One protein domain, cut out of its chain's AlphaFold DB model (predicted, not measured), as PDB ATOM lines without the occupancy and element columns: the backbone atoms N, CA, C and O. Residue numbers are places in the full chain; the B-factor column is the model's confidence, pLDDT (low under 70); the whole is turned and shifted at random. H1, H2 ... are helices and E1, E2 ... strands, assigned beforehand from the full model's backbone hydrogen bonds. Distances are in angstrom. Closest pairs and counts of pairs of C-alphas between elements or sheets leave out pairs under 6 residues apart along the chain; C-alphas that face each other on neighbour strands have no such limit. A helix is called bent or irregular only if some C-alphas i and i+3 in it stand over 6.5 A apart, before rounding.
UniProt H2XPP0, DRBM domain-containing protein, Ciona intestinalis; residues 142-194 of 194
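This is residues 142 to 194 of the 194 residues of the protein "DRBM domain-containing protein" of Ciona intestinalis (UniProt H2XPP0). A long, narrow antiparallel hairpin of two strands, E1 and E2, makes the length of this domain, and one helix, H1, packs across one face of it, leaving the other face bare. The turn end of the hairpin, residues 178 to 183, sticks out free, beyond the reach of the helix. The printed part has 53 residues, with one named helix and two named strands in the order H1, E1, E2; the sheet's order is E1 - E2, antiparallel, and the class is mixed, helices and strands. The whole is loose, with a radius of gyration of the C-alphas of 12.7 A, and has the outline of a rod that spans 42 by 20 by 15 A.

Start with the sheet, where E1, residues 169 to 179, and E2, residues 182 to 193, are antiparallel neighbours and form a hairpin, with 161 degrees between their N-to-C directions. Look near its turn for N 179 and O 182, within hydrogen-bond range at 2.9 A, and toward its other end for N 171 and O 191, also at 2.9 A. Between these, the C-alphas of Val 174 and Val 187 face each other at 4.2 A. Now move outward to H1, residues 142 to 159, whose residues 144 to 156 make its pairs of C-alphas within 10 A of the sheet, 26 with E1 and 25 with E2. Its closest C-alphas to E1 are those of Val 149 and Gly 172, 5.4 A apart. Its closest C-alphas to E2 are those of Val 149 and Val 187, 6.4 A apart. Along the backbone of H1, every O i to N i+4 pair is within hydrogen-bond range.

Find C-alpha 169 at (-18.700, -27.375, 5.214); from there E1 runs 32.2 A to C-alpha 179 at (-18.725, -56.034, -9.361). After two residues between the strands, E2 begins at Asn 182 and runs back 33.2 A to C-alpha 193 at (-22.240, -28.009, 8.688). For H1, go to C-alpha 142 at (-9.562, -38.975, -2.191) and read on to Arg 159, 26.2 A away; the helix is not bent.

The two C-alphas farthest apart are those of Gly 166, between H1 and E1, and Gly 180, between E1 and E2, at 42.2 A. The printed part has no cut, and it ends at Lys 194, the chain's last residue. The link from H1 to E1, with 9 residues, is short, and the link from E1 to E2, with 2 residues, is tight. In the B-factor column you find a mean pLDDT of 84.5 over the printed part, with residues 161 to 164 under 70.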
ATOM      1  N   HIS A 142      -9.136 -40.193  -2.879       85.31
ATOM      2  CA  HIS A 142      -9.562 -38.975  -2.191       85.31
ATOM      3  C   HIS A 142     -10.176 -37.949  -3.146       85.31
ATOM      4  O   HIS A 142     -11.243 -37.401  -2.862       85.31
ATOM      5  N   ASP A 143      -9.538 -37.735  -4.298       86.12
ATOM      6  CA  ASP A 143     -10.012 -36.795  -5.308       86.12
ATOM      7  C   ASP A 143     -11.312 -37.300  -5.930       86.12
ATOM      8  O   ASP A 143     -12.266 -36.540  -6.074       86.12
ATOM      9  N   GLN A 144     -11.394 -38.602  -6.225       85.19
ATOM     10  CA  GLN A 144     -12.602 -39.219  -6.767       85.19
ATOM     11  C   GLN A 144     -13.791 -39.096  -5.802       85.19
ATOM     12  O   GLN A 144     -14.890 -38.730  -6.220       85.19
ATOM     13  N   VAL A 145     -13.576 -39.341  -4.506       89.00
ATOM     14  CA  VAL A 145     -14.599 -39.156  -3.467       89.00
ATOM     15  C   VAL A 145     -15.026 -37.694  -3.376       89.00
ATOM     16  O   VAL A 145     -16.225 -37.411  -3.433       89.00
ATOM     17  N   GLY A 146     -14.073 -36.762  -3.282       88.00
ATOM     18  CA  GLY A 146     -14.375 -35.332  -3.190       88.00
ATOM     19  C   GLY A 146     -15.186 -34.841  -4.388       88.00
ATOM     20  O   GLY A 146     -16.142 -34.080  -4.244       88.00
ATOM     21  N   LEU A 147     -14.860 -35.351  -5.568       85.50
ATOM     22  CA  LEU A 147     -15.507 -34.991  -6.815       85.50
ATOM     23  C   LEU A 147     -16.933 -35.539  -6.928       85.50
ATOM     24  O   LEU A 147     -17.843 -34.800  -7.307       85.50
ATOM     25  N   LEU A 148     -17.149 -36.800  -6.541       87.19
ATOM     26  CA  LEU A 148     -18.476 -37.422  -6.487       87.19
ATOM     27  C   LEU A 148     -19.400 -36.709  -5.495       87.19
ATOM     28  O   LEU A 148     -20.540 -36.383  -5.836       87.19
ATOM     29  N   VAL A 149     -18.896 -36.433  -4.290       91.00
ATOM     30  CA  VAL A 149     -19.638 -35.716  -3.244       91.00
ATOM     31  C   VAL A 149     -19.988 -34.305  -3.711       91.00
ATOM     32  O   VAL A 149     -21.148 -33.901  -3.616       91.00
ATOM     33  N   ASN A 150     -19.026 -33.573  -4.282       86.81
ATOM     34  CA  ASN A 150     -19.269 -32.213  -4.752       86.81
ATOM     35  C   ASN A 150     -20.256 -32.167  -5.927       86.81
ATOM     36  O   ASN A 150     -21.143 -31.317  -5.947       86.81
ATOM     37  N   LYS A 151     -20.164 -33.106  -6.877       84.69
ATOM     38  CA  LYS A 151     -21.123 -33.221  -7.984       84.69
ATOM     39  C   LYS A 151     -22.551 -33.392  -7.464       84.69
ATOM     40  O   LYS A 151     -23.435 -32.632  -7.850       84.69
ATOM     41  N   GLN A 152     -22.771 -34.350  -6.563       87.75
ATOM     42  CA  GLN A 152     -24.108 -34.607  -6.031       87.75
ATOM     43  C   GLN A 152     -24.622 -33.430  -5.183       87.75
ATOM     44  O   GLN A 152     -25.804 -33.096  -5.243       87.75
ATOM     45  N   PHE A 153     -23.740 -32.751  -4.445       86.88
ATOM     46  CA  PHE A 153     -24.083 -31.533  -3.712       86.88
ATOM     47  C   PHE A 153     -24.518 -30.385  -4.638       86.88
ATOM     48  O   PHE A 153     -25.527 -29.733  -4.372       86.88
ATOM     49  N   LEU A 154     -23.810 -30.160  -5.749       83.31
ATOM     50  CA  LEU A 154     -24.192 -29.159  -6.752       83.31
ATOM     51  C   LEU A 154     -25.551 -29.473  -7.387       83.31
ATOM     52  O   LEU A 154     -26.343 -28.564  -7.628       83.31
ATOM     53  N   ASP A 155     -25.859 -30.746  -7.624       82.44
ATOM     54  CA  ASP A 155     -27.175 -31.137  -8.133       82.44
ATOM     55  C   ASP A 155     -28.290 -30.901  -7.099       82.44
ATOM     56  O   ASP A 155     -29.387 -30.473  -7.465       82.44
ATOM     57  N   LEU A 156     -28.009 -31.067  -5.799       82.88
ATOM     58  CA  LEU A 156     -28.933 -30.650  -4.736       82.88
ATOM     59  C   LEU A 156     -29.108 -29.125  -4.672       82.88
ATOM     60  O   LEU A 156     -30.240 -28.664  -4.519       82.88
ATOM     61  N   LEU A 157     -28.035 -28.342  -4.846       78.81
ATOM     62  CA  LEU A 157     -28.095 -26.872  -4.920       78.81
ATOM     63  C   LEU A 157     -29.031 -26.387  -6.021       78.81
ATOM     64  O   LEU A 157     -29.807 -25.463  -5.791       78.81
ATOM     65  N   LYS A 158     -28.995 -27.030  -7.192       74.56
ATOM     66  CA  LYS A 158     -29.893 -26.700  -8.309       74.56
ATOM     67  C   LYS A 158     -31.367 -26.923  -7.955       74.56
ATOM     68  O   LYS A 158     -32.225 -26.229  -8.486       74.56
ATOM     69  N   ARG A 159     -31.665 -27.887  -7.075       74.88
ATOM     70  CA  ARG A 159     -33.035 -28.256  -6.689       74.88
ATOM     71  C   ARG A 159     -33.559 -27.460  -5.492       74.88
ATOM     72  O   ARG A 159     -34.749 -27.168  -5.454       74.88
ATOM     73  N   SER A 160     -32.715 -27.160  -4.503       70.50
ATOM     74  CA  SER A 160     -33.133 -26.492  -3.263       70.50
ATOM     75  C   SER A 160     -31.961 -25.804  -2.557       70.50
ATOM     76  O   SER A 160     -31.223 -26.421  -1.787       70.50
ATOM     77  N   THR A 161     -31.823 -24.496  -2.753       68.62
ATOM     78  CA  THR A 161     -30.738 -23.686  -2.170       68.62
ATOM     79  C   THR A 161     -30.890 -23.464  -0.659       68.62
ATOM     80  O   THR A 161     -29.898 -23.386   0.065       68.62
ATOM     81  N   THR A 162     -32.122 -23.439  -0.143       68.75
ATOM     82  CA  THR A 162     -32.437 -23.099   1.261       68.75
ATOM     83  C   THR A 162     -31.837 -24.054   2.294       68.75
ATOM     84  O   THR A 162     -31.563 -23.647   3.419       68.75
ATOM     85  N   LEU A 163     -31.582 -25.313   1.926       67.12
ATOM     86  CA  LEU A 163     -31.056 -26.325   2.847       67.12
ATOM     87  C   LEU A 163     -29.571 -26.142   3.164       67.12
ATOM     88  O   LEU A 163     -29.073 -26.761   4.095       67.12
ATOM     89  N   ILE A 164     -28.854 -25.341   2.384       69.62
ATOM     90  CA  ILE A 164     -27.387 -25.357   2.330       69.62
ATOM     91  C   ILE A 164     -26.774 -23.958   2.241       69.62
ATOM     92  O   ILE A 164     -25.572 -23.799   2.452       69.62
ATOM     93  N   MET A 165     -27.594 -22.928   2.027       70.31
ATOM     94  CA  MET A 165     -27.181 -21.536   2.180       70.31
ATOM     95  C   MET A 165     -26.683 -21.259   3.608       70.31
ATOM     96  O   MET A 165     -27.323 -21.615   4.597       70.31
ATOM     97  N   GLY A 166     -25.515 -20.616   3.712       72.88
ATOM     98  CA  GLY A 166     -24.892 -20.243   4.989       72.88
ATOM     99  C   GLY A 166     -24.116 -21.361   5.699       72.88
ATOM    100  O   GLY A 166     -23.658 -21.150   6.822       72.88
ATOM    101  N   ARG A 167     -23.951 -22.535   5.075       81.25
ATOM    102  CA  ARG A 167     -23.127 -23.640   5.593       81.25
ATOM    103  C   ARG A 167     -21.752 -23.621   4.930       81.25
ATOM    104  O   ARG A 167     -21.659 -23.491   3.713       81.25
ATOM    105  N   LYS A 168     -20.687 -23.713   5.729       81.75
ATOM    106  CA  LYS A 168     -19.294 -23.598   5.256       81.75
ATOM    107  C   LYS A 168     -18.684 -24.940   4.866       81.75
ATOM    108  O   LYS A 168     -17.684 -24.967   4.158       81.75
ATOM    109  N   ILE A 169     -19.268 -26.035   5.346       87.25
ATOM    110  CA  ILE A 169     -18.700 -27.375   5.214       87.25
ATOM    111  C   ILE A 169     -19.705 -28.279   4.509       87.25
ATOM    112  O   ILE A 169     -20.882 -28.309   4.876       87.25
ATOM    113  N   ILE A 170     -19.212 -29.049   3.539       88.31
ATOM    114  CA  ILE A 170     -19.927 -30.166   2.920       88.31
ATOM    115  C   ILE A 170     -19.238 -31.474   3.303       88.31
ATOM    116  O   ILE A 170     -18.012 -31.551   3.346       88.31
ATOM    117  N   ALA A 171     -20.031 -32.499   3.587       90.69
ATOM    118  CA  ALA A 171     -19.559 -33.843   3.872       90.69
ATOM    119  C   ALA A 171     -20.418 -34.843   3.102       90.69
ATOM    120  O   ALA A 171     -21.618 -34.639   2.926       90.69
ATOM    121  N   GLY A 172     -19.820 -35.937   2.651       92.50
ATOM    122  CA  GLY A 172     -20.552 -36.989   1.963       92.50
ATOM    123  C   GLY A 172     -19.927 -38.347   2.204       92.50
ATOM    124  O   GLY A 172     -18.709 -38.462   2.326       92.50
ATOM    125  N   ILE A 173     -20.772 -39.369   2.282       94.50
ATOM    126  CA  ILE A 173     -20.356 -40.762   2.428       94.50
ATOM    127  C   ILE A 173     -20.522 -41.438   1.073       94.50
ATOM    128  O   ILE A 173     -21.610 -41.420   0.491       94.50
ATOM    129  N   VAL A 174     -19.444 -42.046   0.585       94.62
ATOM    130  CA  VAL A 174     -19.408 -42.762  -0.691       94.62
ATOM    131  C   VAL A 174     -19.248 -44.249  -0.424       94.62
ATOM    132  O   VAL A 174     -18.334 -44.665   0.280       94.62
ATOM    133  N   LEU A 175     -20.150 -45.044  -0.991       93.12
ATOM    134  CA  LEU A 175     -20.064 -46.492  -1.027       93.12
ATOM    135  C   LEU A 175     -19.339 -46.915  -2.301       93.12
ATOM    136  O   LEU A 175     -19.728 -46.523  -3.404       93.12
ATOM    137  N   THR A 176     -18.330 -47.759  -2.141       90.06
ATOM    138  CA  THR A 176     -17.685 -48.469  -3.240       90.06
ATOM    139  C   THR A 176     -18.203 -49.895  -3.290       90.06
ATOM    140  O   THR A 176     -18.281 -50.587  -2.272       90.06
ATOM    141  N   ARG A 177     -18.598 -50.345  -4.478       90.88
ATOM    142  CA  ARG A 177     -19.012 -51.724  -4.720       90.88
ATOM    143  C   ARG A 177     -18.208 -52.280  -5.880       90.88
ATOM    144  O   ARG A 177     -18.268 -51.763  -6.989       90.88
ATOM    145  N   THR A 178     -17.494 -53.364  -5.630       89.25
ATOM    146  CA  THR A 178     -16.778 -54.083  -6.680       89.25
ATOM    147  C   THR A 178     -17.702 -55.136  -7.282       89.25
ATOM    148  O   THR A 178     -18.209 -55.998  -6.563       89.25
ATOM    149  N   VAL A 179     -17.936 -55.061  -8.592       88.94
ATOM    150  CA  VAL A 179     -18.725 -56.034  -9.361       88.94
ATOM    151  C   VAL A 179     -17.855 -56.548 -10.507       88.94
ATOM    152  O   VAL A 179     -17.705 -55.902 -11.545       88.94
ATOM    153  N   GLY A 180     -17.237 -57.712 -10.301       85.50
ATOM    154  CA  GLY A 180     -16.240 -58.250 -11.226       85.50
ATOM    155  C   GLY A 180     -15.002 -57.350 -11.300       85.50
ATOM    156  O   GLY A 180     -14.422 -57.013 -10.273       85.50
ATOM    157  N   ILE A 181     -14.614 -56.949 -12.513       81.44
ATOM    158  CA  ILE A 181     -13.478 -56.040 -12.757       81.44
ATOM    159  C   ILE A 181     -13.825 -54.555 -12.567       81.44
ATOM    160  O   ILE A 181     -12.933 -53.711 -12.575       81.44
ATOM    161  N   ASN A 182     -15.110 -54.226 -12.414       80.88
ATOM    162  CA  ASN A 182     -15.572 -52.848 -12.330       80.88
ATOM    163  C   ASN A 182     -15.770 -52.431 -10.870       80.88
ATOM    164  O   ASN A 182     -16.371 -53.159 -10.077       80.88
ATOM    165  N   MET A 183     -15.308 -51.229 -10.526       80.75
ATOM    166  CA  MET A 183     -15.628 -50.579  -9.255       80.75
ATOM    167  C   MET A 183     -16.707 -49.524  -9.486       80.75
ATOM    168  O   MET A 183     -16.482 -48.527 -10.170       80.75
ATOM    169  N   GLU A 184     -17.879 -49.744  -8.904       87.12
ATOM    170  CA  GLU A 184     -18.974 -48.784  -8.861       87.12
ATOM    171  C   GLU A 184     -18.831 -47.882  -7.627       87.12
ATOM    172  O   GLU A 184     -18.503 -48.349  -6.534       87.12
ATOM    173  N   TRP A 185     -19.103 -46.587  -7.794       88.88
ATOM    174  CA  TRP A 185     -19.020 -45.587  -6.731       88.88
ATOM    175  C   TRP A 185     -20.343 -44.851  -6.621       88.88
ATOM    176  O   TRP A 185     -20.818 -44.263  -7.594       88.88
ATOM    177  N   LYS A 186     -20.931 -44.846  -5.427       91.62
ATOM    178  CA  LYS A 186     -22.225 -44.214  -5.188       91.62
ATOM    179  C   LYS A 186     -22.196 -43.406  -3.906       91.62
ATOM    180  O   LYS A 186     -21.910 -43.935  -2.839       91.62
ATOM    181  N   VAL A 187     -22.540 -42.126  -3.993       93.25
ATOM    182  CA  VAL A 187     -22.742 -41.306  -2.798       93.25
ATOM    183  C   VAL A 187     -24.065 -41.720  -2.145       93.25
ATOM    184  O   VAL A 187     -25.117 -41.690  -2.788       93.25
ATOM    185  N   ILE A 188     -23.999 -42.156  -0.887       94.56
ATOM    186  CA  ILE A 188     -25.144 -42.701  -0.137       94.56
ATOM    187  C   ILE A 188     -25.711 -41.721   0.888       94.56
ATOM    188  O   ILE A 188     -26.862 -41.858   1.288       94.56
ATOM    189  N   SER A 189     -24.923 -40.732   1.307       94.25
ATOM    190  CA  SER A 189     -25.360 -39.698   2.241       94.25
ATOM    191  C   SER A 189     -24.606 -38.400   1.991       94.25
ATOM    192  O   SER A 189     -23.419 -38.426   1.660       94.25
ATOM    193  N   LEU A 190     -25.298 -37.277   2.177       91.94
ATOM    194  CA  LEU A 190     -24.749 -35.930   2.123       91.94
ATOM    195  C   LEU A 190     -25.157 -35.171   3.384       91.94
ATOM    196  O   LEU A 190     -26.312 -35.204   3.804       91.94
ATOM    197  N   GLY A 191     -24.202 -34.456   3.959       88.56
ATOM    198  CA  GLY A 191     -24.373 -33.584   5.108       88.56
ATOM    199  C   GLY A 191     -23.715 -32.234   4.860       88.56
ATOM    200  O   GLY A 191     -22.840 -32.077   4.011       88.56
ATOM    201  N   SER A 192     -24.144 -31.228   5.609       87.19
ATOM    202  CA  SER A 192     -23.484 -29.924   5.619       87.19
ATOM    203  C   SER A 192     -23.519 -29.324   7.017       87.19
ATOM    204  O   SER A 192     -24.472 -29.542   7.765       87.19
ATOM    205  N   GLY A 193     -22.469 -28.582   7.361       83.12
ATOM    206  CA  GLY A 193     -22.240 -28.009   8.688       83.12
ATOM    207  C   GLY A 193     -21.883 -26.525   8.630       83.12
ATOM    208  O   GLY A 193     -21.551 -25.992   7.564       83.12
ATOM    209  N   LYS A 194     -21.992 -25.853   9.776       80.12
ATOM    210  CA  LYS A 194     -21.575 -24.456   9.952       80.12
ATOM    211  C   LYS A 194     -20.119 -24.366  10.379       80.12
ATOM    212  O   LYS A 194     -19.713 -25.223  11.188       80.12
TER     213      LYS A 194